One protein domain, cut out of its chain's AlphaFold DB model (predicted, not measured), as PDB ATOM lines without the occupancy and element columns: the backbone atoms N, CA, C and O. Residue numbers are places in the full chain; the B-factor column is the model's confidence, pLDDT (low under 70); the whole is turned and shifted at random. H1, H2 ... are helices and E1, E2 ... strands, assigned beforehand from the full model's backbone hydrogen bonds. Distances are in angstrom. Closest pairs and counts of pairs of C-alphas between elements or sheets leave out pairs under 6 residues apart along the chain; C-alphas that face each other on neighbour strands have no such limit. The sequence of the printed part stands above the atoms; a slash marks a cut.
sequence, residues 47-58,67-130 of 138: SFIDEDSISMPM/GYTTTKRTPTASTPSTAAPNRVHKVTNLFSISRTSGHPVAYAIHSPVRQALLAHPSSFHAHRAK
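What this domain is: This is residues 47 to 58 and 67 to 130 of the 138 residues of the protein "Amine oxidase" of Macrophomina phaseolina (strain MS6) (UniProt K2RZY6). One curled, strongly twisted sheet of four strands, like part of a barrel, makes the body, and a long tail, residues 110 to 123, leads away from it to a single short helix, H1, at the far end. The printed part has 76 residues, with four named strands and one named helix in the order E1, E2, E3, E4, H1; the sheet's order is E2, E1, E3, E4, antiparallel throughout. The class is mostly strand, though under half of the residues are in named elements. The whole is only just loose, close to extended, with a radius of gyration of the C-alphas of 16.7 A and spans of 51 by 35 by 20 A.

Where its parts are: Find C-alpha 47 at (164.420, 160.694, 151.123); from there E1, residues 47 to 55, runs 25.5 A. Past the cut comes E2, residues 68 to 73, 16.9 A. E3, residues 87 to 97, spans 22.2 A and bends by 87 degrees at Leu 94. E4 is residues 104 to 109, 15.5 A. H1, residues 124 to 128, ends with C-alpha 128 at (186.951, 166.887, 134.242).

How they stand to each other: Start at inner strand E1: edge strand E2 is its antiparallel neighbour at 153 degrees, with N 52 and O 71 2.9 A apart. Inner strand E3 is antiparallel to E1 at 125 degrees; look at N 49 and O 90, 2.8 A. E3 and edge strand E4 form a hairpin at 153 degrees, with N 109 and O 89 2.8 A apart. E2 and E4 are apart. H1 is not on the sheet, with 0 pairs of C-alphas within 10 A; its O i to N i+4 pair is within hydrogen-bond range.

The domain as a whole: The C-alphas of Arg 99 and Ser 123 are the two farthest apart, 51.5 A. Residues 59 to 66 are not printed, and C-alphas 58 and 67 lie 8.4 A apart across the cut. The links E2 to E3 and E4 to H1 are long. Look at residues 82 to 85 for pLDDT under 70; the mean of the printed part is 89.2.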
ATOM      1  N   SER A  47     164.751 160.887 152.530       92.31
ATOM      2  CA  SER A  47     164.420 160.694 151.123       92.31
ATOM      3  C   SER A  47     164.456 162.037 150.407       92.31
ATOM      4  O   SER A  47     164.171 163.074 151.006       92.31
ATOM      5  N   PHE A  48     164.815 162.013 149.129       92.62
ATOM      6  CA  PHE A  48     164.771 163.185 148.265       92.62
ATOM      7  C   PHE A  48     163.451 163.207 147.491       92.62
ATOM      8  O   PHE A  48     163.020 162.174 146.980       92.62
ATOM      9  N   ILE A  49     162.811 164.370 147.414       92.56
ATOM     10  CA  ILE A  49     161.531 164.572 146.734       92.56
ATOM     11  C   ILE A  49     161.641 165.772 145.797       92.56
ATOM     12  O   ILE A  49     162.071 166.846 146.213       92.56
ATOM     13  N   ASP A  50     161.181 165.596 144.564       91.81
ATOM     14  CA  ASP A  50     160.793 166.690 143.678       91.81
ATOM     15  C   ASP A  50     159.310 167.001 143.910       91.81
ATOM     16  O   ASP A  50     158.469 166.099 143.840       91.81
ATOM     17  N   GLU A  51     158.977 168.258 144.183       92.12
ATOM     18  CA  GLU A  51     157.599 168.724 144.334       92.12
ATOM     19  C   GLU A  51     157.297 169.825 143.316       92.12
ATOM     20  O   GLU A  51     157.959 170.857 143.328       92.12
ATOM     21  N   ASP A  52     156.295 169.609 142.463       91.69
ATOM     22  CA  ASP A  52     155.856 170.548 141.422       91.69
ATOM     23  C   ASP A  52     154.464 171.100 141.753       91.69
ATOM     24  O   ASP A  52     153.576 170.332 142.126       91.69
ATOM     25  N   SER A  53     154.244 172.408 141.576       91.81
ATOM     26  CA  SER A  53     152.935 173.058 141.805       91.81
ATOM     27  C   SER A  53     152.143 173.255 140.510       91.81
ATOM     28  O   SER A  53     152.329 174.244 139.809       91.81
ATOM     29  N   ILE A  54     151.244 172.338 140.174       92.50
ATOM     30  CA  ILE A  54     150.526 172.316 138.893       92.50
ATOM     31  C   ILE A  54     149.111 172.899 138.996       92.50
ATOM     32  O   ILE A  54     148.422 172.714 139.998       92.50
ATOM     33  N   SER A  55     148.646 173.569 137.943       93.62
ATOM     34  CA  SER A  55     147.260 174.046 137.859       93.62
ATOM     35  C   SER A  55     146.274 172.877 137.828       93.62
ATOM     36  O   SER A  55     146.522 171.860 137.178       93.62
ATOM     37  N   MET A  56     145.138 173.022 138.511       94.94
ATOM     38  CA  MET A  56     144.060 172.034 138.461       94.94
ATOM     39  C   MET A  56     143.232 172.201 137.178       94.94
ATOM     40  O   MET A  56     143.058 173.332 136.714       94.94
ATOM     41  N   PRO A  57     142.679 171.113 136.609       94.00
ATOM     42  CA  PRO A  57     141.714 171.225 135.521       94.00
ATOM     43  C   PRO A  57     140.477 172.009 135.979       94.00
ATOM     44  O   PRO A  57     140.181 172.084 137.171       94.00
ATOM     45  N   MET A  58     139.763 172.611 135.030       95.75
ATOM     46  CA  MET A  58     138.496 173.281 135.314       95.75
ATOM     47  C   MET A  58     137.381 172.233 135.342       95.75
ATOM     48  O   MET A  58     137.020 171.672 134.309       95.75
ATOM     49  N   GLY A  67     142.271 177.104 141.067       94.44
ATOM     50  CA  GLY A  67     142.908 176.053 141.858       94.44
ATOM     51  C   GLY A  67     144.238 175.552 141.287       94.44
ATOM     52  O   GLY A  67     144.422 175.428 140.074       94.44
ATOM     53  N   TYR A  68     145.148 175.180 142.185       94.31
ATOM     54  CA  TYR A  68     146.389 174.469 141.884       94.31
ATOM     55  C   TYR A  68     146.643 173.395 142.950       94.31
ATOM     56  O   TYR A  68     146.099 173.450 144.052       94.31
ATOM     57  N   THR A  69     147.459 172.401 142.616       93.44
ATOM     58  CA  THR A  69     147.822 171.289 143.499       93.44
ATOM     59  C   THR A  69     149.308 170.966 143.384       93.44
ATOM     60  O   THR A  69     149.987 171.433 142.474       93.44
ATOM     61  N   THR A  70     149.829 170.157 144.302       92.75
ATOM     62  CA  THR A  70     151.230 169.724 144.285       92.75
ATOM     63  C   THR A  70     151.349 168.261 143.889       92.75
ATOM     64  O   THR A  70     150.709 167.402 144.498       92.75
ATOM     65  N   THR A  71     152.234 167.952 142.946       92.06
ATOM     66  CA  THR A  71     152.639 166.577 142.625       92.06
ATOM     67  C   THR A  71     154.027 166.296 143.176       92.06
ATOM     68  O   THR A  71     154.925 167.118 143.023       92.06
ATOM     69  N   LYS A  72     154.214 165.129 143.802       92.25
ATOM     70  CA  LYS A  72     155.482 164.721 144.421       92.25
ATOM     71  C   LYS A  72     156.059 163.507 143.706       92.25
ATOM     72  O   LYS A  72     155.331 162.558 143.423       92.25
ATOM     73  N   ARG A  73     157.369 163.509 143.469       91.50
ATOM     74  CA  ARG A  73     158.121 162.384 142.905       91.50
ATOM     75  C   ARG A  73     159.348 162.104 143.761       91.50
ATOM     76  O   ARG A  73     160.071 163.025 144.114       91.50
ATOM     77  N   THR A  74     159.607 160.829 144.035       92.31
ATOM     78  CA  THR A  74     160.787 160.373 144.782       92.31
ATOM     79  C   THR A  74     161.737 159.650 143.828       92.31
ATOM     80  O   THR A  74     161.451 158.510 143.450       92.31
ATOM     81  N   PRO A  75     162.843 160.279 143.395       88.00
ATOM     82  CA  PRO A  75     163.876 159.600 142.624       88.00
ATOM     83  C   PRO A  75     164.463 158.426 143.413       88.00
ATOM     84  O   PRO A  75     164.789 158.553 144.591       88.00
ATOM     85  N   THR A  76     164.608 157.275 142.759       87.81
ATOM     86  CA  THR A  76     165.160 156.050 143.368       87.81
ATOM     87  C   THR A  76     166.651 155.864 143.093       87.81
ATOM     88  O   THR A  76     167.291 155.007 143.697       87.81
ATOM     89  N   ALA A  77     167.212 156.671 142.193       87.19
ATOM     90  CA  ALA A  77     168.612 156.652 141.807       87.19
ATOM     91  C   ALA A  77     169.127 158.079 141.598       87.19
ATOM     92  O   ALA A  77     168.352 159.023 141.448       87.19
ATOM     93  N   SER A  78     170.451 158.224 141.565       83.75
ATOM     94  CA  SER A  78     171.094 159.491 141.225       83.75
ATOM     95  C   SER A  78     170.823 159.833 139.762       83.75
ATOM     96  O   SER A  78     171.439 159.262 138.862       83.75
ATOM     97  N   THR A  79     169.928 160.786 139.531       81.69
ATOM     98  CA  THR A  79     169.584 161.291 138.202       81.69
ATOM     99  C   THR A  79     169.667 162.812 138.186       81.69
ATOM    100  O   THR A  79     169.391 163.441 139.211       81.69
ATOM    101  N   PRO A  80     169.995 163.433 137.041       78.56
ATOM    102  CA  PRO A  80     169.770 164.862 136.871       78.56
ATOM    103  C   PRO A  80     168.292 165.178 137.125       78.56
ATOM    104  O   PRO A  80     167.420 164.443 136.656       78.56
ATOM    105  N   SER A  81     168.010 166.248 137.866       71.94
ATOM    106  CA  SER A  81     166.653 166.792 137.963       71.94
ATOM    107  C   SER A  81     166.529 167.958 136.986       71.94
ATOM    108  O   SER A  81     167.515 168.647 136.732       71.94
ATOM    109  N   THR A  82     165.358 168.097 136.364       69.38
ATOM    110  CA  THR A  82     165.073 169.126 135.353       69.38
ATOM    111  C   THR A  82     164.350 170.325 135.935       69.38
ATOM    112  O   THR A  82     163.584 170.195 136.894       69.38
ATOM    113  N   ALA A  83     164.614 171.480 135.320       63.78
ATOM    114  CA  ALA A  83     164.112 172.772 135.749       63.78
ATOM    115  C   ALA A  83     162.655 172.756 135.378       63.78
ATOM    116  O   ALA A  83     162.332 172.560 134.204       63.78
ATOM    117  N   ALA A  84     161.791 172.904 136.364       67.31
ATOM    118  CA  ALA A  84     160.419 173.254 136.098       67.31
ATOM    119  C   ALA A  84     160.145 174.512 136.919       67.31
ATOM    120  O   ALA A  84     160.539 174.553 138.083       67.31
ATOM    121  N   PRO A  85     159.437 175.504 136.354       68.50
ATOM    122  CA  PRO A  85     159.324 176.862 136.907       68.50
ATOM    123  C   PRO A  85     158.751 176.949 138.337       68.50
ATOM    124  O   PRO A  85     158.683 178.018 138.933       68.50
ATOM    125  N   ASN A  86     158.277 175.832 138.872       83.12
ATOM    126  CA  ASN A  86     157.574 175.654 140.129       83.12
ATOM    127  C   ASN A  86     158.082 174.430 140.920       83.12
ATOM    128  O   ASN A  86     157.384 173.984 141.837       83.12
ATOM    129  N   ARG A  87     159.240 173.859 140.550       88.06
ATOM    130  CA  ARG A  87     159.816 172.690 141.221       88.06
ATOM    131  C   ARG A  87     160.575 173.104 142.469       88.06
ATOM    132  O   ARG A  87     161.425 173.989 142.446       88.06
ATOM    133  N   VAL A  88     160.322 172.389 143.556       90.81
ATOM    134  CA  VAL A  88     161.086 172.493 144.797       90.81
ATOM    135  C   VAL A  88     161.672 171.131 145.128       90.81
ATOM    136  O   VAL A  88     160.953 170.139 145.250       90.81
ATOM    137  N   HIS A  89     162.986 171.092 145.319       91.25
ATOM    138  CA  HIS A  89     163.676 169.908 145.809       91.25
ATOM    139  C   HIS A  89     163.625 169.879 147.331       91.25
ATOM    140  O   HIS A  89     163.949 170.867 147.990       91.25
ATOM    141  N   LYS A  90     163.236 168.748 147.912       93.06
ATOM    142  CA  LYS A  90     163.132 168.584 149.360       93.06
ATOM    143  C   LYS A  90     163.895 167.357 149.811       93.06
ATOM    144  O   LYS A  90     163.803 166.297 149.200       93.06
ATOM    145  N   VAL A  91     164.588 167.487 150.932       94.62
ATOM    146  CA  VAL A  91     165.017 166.330 151.715       94.62
ATOM    147  C   VAL A  91     164.022 166.166 152.847       94.62
ATOM    148  O   VAL A  91     163.771 167.122 153.576       94.62
ATOM    149  N   THR A  92     163.442 164.979 152.992       95.25
ATOM    150  CA  THR A  92     162.410 164.695 153.993       95.25
ATOM    151  C   THR A  92     162.723 163.453 154.811       95.25
ATOM    152  O   THR A  92     163.360 162.528 154.311       95.25
ATOM    153  N   ASN A  93     162.242 163.407 156.051       94.81
ATOM    154  CA  ASN A  93     162.205 162.195 156.862       94.81
ATOM    155  C   ASN A  93     160.750 161.728 157.009       94.81
ATOM    156  O   ASN A  93     159.960 162.346 157.717       94.81
ATOM    157  N   LEU A  94     160.410 160.611 156.358       89.31
ATOM    158  CA  LEU A  94     159.046 160.064 156.329       89.31
ATOM    159  C   LEU A  94     158.571 159.507 157.682       89.31
ATOM    160  O   LEU A  94     157.376 159.295 157.861       89.31
ATOM    161  N   PHE A  95     159.489 159.272 158.623       92.19
ATOM    162  CA  PHE A  95     159.189 158.718 159.944       92.19
ATOM    163  C   PHE A  95     159.000 159.789 161.024       92.19
ATOM    164  O   PHE A  95     158.558 159.464 162.122       92.19
ATOM    165  N   SER A  96     159.310 161.055 160.725       94.19
ATOM    166  CA  SER A  96     159.071 162.184 161.627       94.19
ATOM    167  C   SER A  96     158.020 163.108 161.018       94.19
ATOM    168  O   SER A  96     158.224 163.687 159.952       94.19
ATOM    169  N   ILE A  97     156.868 163.221 161.680       94.50
ATOM    170  CA  ILE A  97     155.729 164.012 161.205       94.50
ATOM    171  C   ILE A  97     155.636 165.310 162.000       94.50
ATOM    172  O   ILE A  97     155.586 165.311 163.232       94.50
ATOM    173  N   SER A  98     155.549 166.431 161.287       93.12
ATOM    174  CA  SER A  98     155.291 167.732 161.891       93.12
ATOM    175  C   SER A  98     153.881 167.786 162.471       93.12
ATOM    176  O   SER A  98     152.891 167.610 161.760       93.12
ATOM    177  N   ARG A  99     153.780 168.128 163.759       94.81
ATOM    178  CA  ARG A  99     152.490 168.319 164.449       94.81
ATOM    179  C   ARG A  99     151.666 169.481 163.894       94.81
ATOM    180  O   ARG A  99     150.465 169.514 164.114       94.81
ATOM    181  N   THR A 100     152.306 170.438 163.221       95.62
ATOM    182  CA  THR A 100     151.624 171.646 162.723       95.62
ATOM    183  C   THR A 100     151.042 171.425 161.333       95.62
ATOM    184  O   THR A 100     149.904 171.795 161.083       95.62
ATOM    185  N   SER A 101     151.807 170.808 160.426       92.94
ATOM    186  CA  SER A 101     151.371 170.593 159.040       92.94
ATOM    187  C   SER A 101     150.777 169.207 158.787       92.94
ATOM    188  O   SER A 101     150.195 168.990 157.730       92.94
ATOM    189  N   GLY A 102     150.958 168.248 159.702       94.50
ATOM    190  CA  GLY A 102     150.566 166.850 159.489       94.50
ATOM    191  C   GLY A 102     151.389 166.141 158.406       94.50
ATOM    192  O   GLY A 102     151.031 165.050 157.966       94.50
ATOM    193  N   HIS A 103     152.488 166.750 157.956       92.62
ATOM    194  CA  HIS A 103     153.354 166.225 156.905       92.62
ATOM    195  C   HIS A 103     154.731 165.831 157.449       92.62
ATOM    196  O   HIS A 103     155.157 166.374 158.474       92.62
ATOM    197  N   PRO A 104     155.451 164.925 156.760       94.38
ATOM    198  CA  PRO A 104     156.846 164.631 157.056       94.38
ATOM    199  C   PRO A 104     157.698 165.896 157.182       94.38
ATOM    200  O   PRO A 104     157.567 166.820 156.372       94.38
ATOM    201  N   VAL A 105     158.581 165.936 158.180       94.69
ATOM    202  CA  VAL A 105     159.556 167.025 158.323       94.69
ATOM    203  C   VAL A 105     160.466 167.063 157.095       94.69
ATOM    204  O   VAL A 105     160.847 166.022 156.544       94.69
ATOM    205  N   ALA A 106     160.795 168.266 156.629       95.06
ATOM    206  CA  ALA A 106     161.595 168.442 155.427       95.06
ATOM    207  C   ALA A 106     162.349 169.773 155.425       95.06
ATOM    208  O   ALA A 106     161.875 170.761 155.983       95.06
ATOM    209  N   TYR A 107     163.474 169.798 154.715       94.75
ATOM    210  CA  TYR A 107     164.146 171.021 154.283       94.75
ATOM    211  C   TYR A 107     163.988 171.177 152.774       94.75
ATOM    212  O   TYR A 107     164.233 170.231 152.020       94.75
ATOM    213  N   ALA A 108     163.588 172.371 152.340       93.12
ATOM    214  CA  ALA A 108     163.524 172.742 150.933       93.12
ATOM    215  C   ALA A 108     164.863 173.332 150.475       93.12
ATOM    216  O   ALA A 108     165.433 174.197 151.139       93.12
ATOM    217  N   ILE A 109     165.353 172.865 149.331       90.00
ATOM    218  CA  ILE A 109     166.553 173.365 148.672       90.00
ATOM    219  C   ILE A 109     166.093 174.268 147.537       90.00
ATOM    220  O   ILE A 109     165.581 173.798 146.521       90.00
ATOM    221  N   HIS A 110     166.303 175.569 147.710       86.06
ATOM    222  CA  HIS A 110     166.043 176.557 146.676       86.06
ATOM    223  C   HIS A 110     167.352 176.926 145.988       86.06
ATOM    224  O   HIS A 110     168.275 177.457 146.608       86.06
ATOM    225  N   SER A 111     167.424 176.634 144.693       77.94
ATOM    226  CA  SER A 111     168.462 177.145 143.809       77.94
ATOM    227  C   SER A 111     167.774 177.764 142.601       77.94
ATOM    228  O   SER A 111     166.949 177.094 141.986       77.94
ATOM    229  N   PRO A 112     168.091 179.012 142.241       78.38
ATOM    230  CA  PRO A 112     167.611 179.576 140.989       78.38
ATOM    231  C   PRO A 112     168.175 178.791 139.797       78.38
ATOM    232  O   PRO A 112     169.261 178.207 139.902       78.38
ATOM    233  N   VAL A 113     167.470 178.820 138.658       79.00
ATOM    234  CA  VAL A 113     168.008 178.309 137.389       79.00
ATOM    235  C   VAL A 113     169.310 179.048 137.086       79.00
ATOM    236  O   VAL A 113     169.399 180.276 137.215       79.00
ATOM    237  N   ARG A 114     170.326 178.295 136.675       78.94
ATOM    238  CA  ARG A 114     171.610 178.822 136.210       78.94
ATOM    239  C   ARG A 114     171.984 178.171 134.888       78.94
ATOM    240  O   ARG A 114     171.390 177.167 134.502       78.94
ATOM    241  N   GLN A 115     172.947 178.765 134.197       84.69
ATOM    242  CA  GLN A 115     173.555 178.193 133.003       84.69
ATOM    243  C   GLN A 115     174.493 177.040 133.391       84.69
ATOM    244  O   GLN A 115     175.151 177.109 134.428       84.69
ATOM    245  N   ALA A 116     174.501 175.969 132.594       87.75
ATOM    246  CA  ALA A 116     175.436 174.855 132.749       87.75
ATOM    247  C   ALA A 116     176.759 175.165 132.039       87.75
ATOM    248  O   ALA A 116     176.810 176.089 131.224       87.75
ATOM    249  N   LEU A 117     177.776 174.334 132.285       90.38
ATOM    250  CA  LEU A 117     179.092 174.453 131.663       90.38
ATOM    251  C   LEU A 117     178.991 174.685 130.147       90.38
ATOM    252  O   LEU A 117     178.495 173.824 129.418       90.38
ATOM    253  N   LEU A 118     179.517 175.820 129.678       91.06
ATOM    254  CA  LEU A 118     179.491 176.189 128.254       91.06
ATOM    255  C   LEU A 118     180.499 175.425 127.391       91.06
ATOM    256  O   LEU A 118     180.349 175.346 126.170       91.06
ATOM    257  N   ALA A 119     181.565 174.910 128.003       90.56
ATOM    258  CA  ALA A 119     182.624 174.228 127.276       90.56
ATOM    259  C   ALA A 119     182.075 173.018 126.502       90.56
ATOM    260  O   ALA A 119     181.254 172.255 127.011       90.56
ATOM    261  N   HIS A 120     182.577 172.810 125.279       92.44
ATOM    262  CA  HIS A 120     182.097 171.737 124.406       92.44
ATOM    263  C   HIS A 120     182.141 170.365 125.117       92.44
ATOM    264  O   HIS A 120     183.132 170.082 125.801       92.44
ATOM    265  N   PRO A 121     181.145 169.473 124.941       91.88
ATOM    266  CA  PRO A 121     181.074 168.203 125.674       91.88
ATOM    267  C   PRO A 121     182.276 167.264 125.493       91.88
ATOM    268  O   PRO A 121     182.569 166.476 126.386       91.88
ATOM    269  N   SER A 122     182.986 167.347 124.361       93.50
ATOM    270  CA  SER A 122     184.225 166.584 124.109       93.50
ATOM    271  C   SER A 122     185.502 167.266 124.623       93.50
ATOM    272  O   SER A 122     186.608 166.787 124.378       93.50
ATOM    273  N   SER A 123     185.381 168.420 125.283       92.56
ATOM    274  CA  SER A 123     186.527 169.162 125.809       92.56
ATOM    275  C   SER A 123     187.038 168.568 127.123       92.56
ATOM    276  O   SER A 123     186.305 167.939 127.889       92.56
ATOM    277  N   PHE A 124     188.302 168.851 127.447       93.06
ATOM    278  CA  PHE A 124     188.881 168.486 128.743       93.06
ATOM    279  C   PHE A 124     188.113 169.079 129.930       93.06
ATOM    280  O   PHE A 124     188.007 168.424 130.966       93.06
ATOM    281  N   HIS A 125     187.565 170.288 129.787       89.50
ATOM    282  CA  HIS A 125     186.756 170.927 130.825       89.50
ATOM    283  C   HIS A 125     185.516 170.088 131.143       89.50
ATOM    284  O   HIS A 125     185.308 169.730 132.299       89.50
ATOM    285  N   ALA A 126     184.760 169.679 130.119       89.94
ATOM    286  CA  ALA A 126     183.564 168.855 130.293       89.94
ATOM    287  C   ALA A 126     183.884 167.470 130.879       89.94
ATOM    288  O   ALA A 126     183.193 166.998 131.783       89.94
ATOM    289  N   HIS A 127     184.975 166.837 130.435       90.94
ATOM    290  CA  HIS A 127     185.393 165.541 130.973       90.94
ATOM    291  C   HIS A 127     185.835 165.607 132.441       90.94
ATOM    292  O   HIS A 127     185.611 164.654 133.189       90.94
ATOM    293  N   ARG A 128     186.446 166.717 132.870       91.19
ATOM    294  CA  ARG A 128     186.951 166.887 134.242       91.19
ATOM    295  C   ARG A 128     185.920 167.475 135.204       91.19
ATOM    296  O   ARG A 128     186.004 167.206 136.397       91.19
ATOM    297  N   ALA A 129     184.945 168.231 134.708       89.50
ATOM    298  CA  ALA A 129     183.931 168.921 135.503       89.50
ATOM    299  C   ALA A 129     182.516 168.388 135.219       89.50
ATOM    300  O   ALA A 129     181.589 169.142 134.939       89.50
ATOM    301  N   LYS A 130     182.319 167.069 135.318       87.25
ATOM    302  CA  LYS A 130     181.037 166.414 134.994       87.25
ATOM    303  C   LYS A 130     179.850 166.893 135.849       87.25
ATOM    304  O   LYS A 130     178.704 166.812 135.422       87.25
TER     305      LYS A 130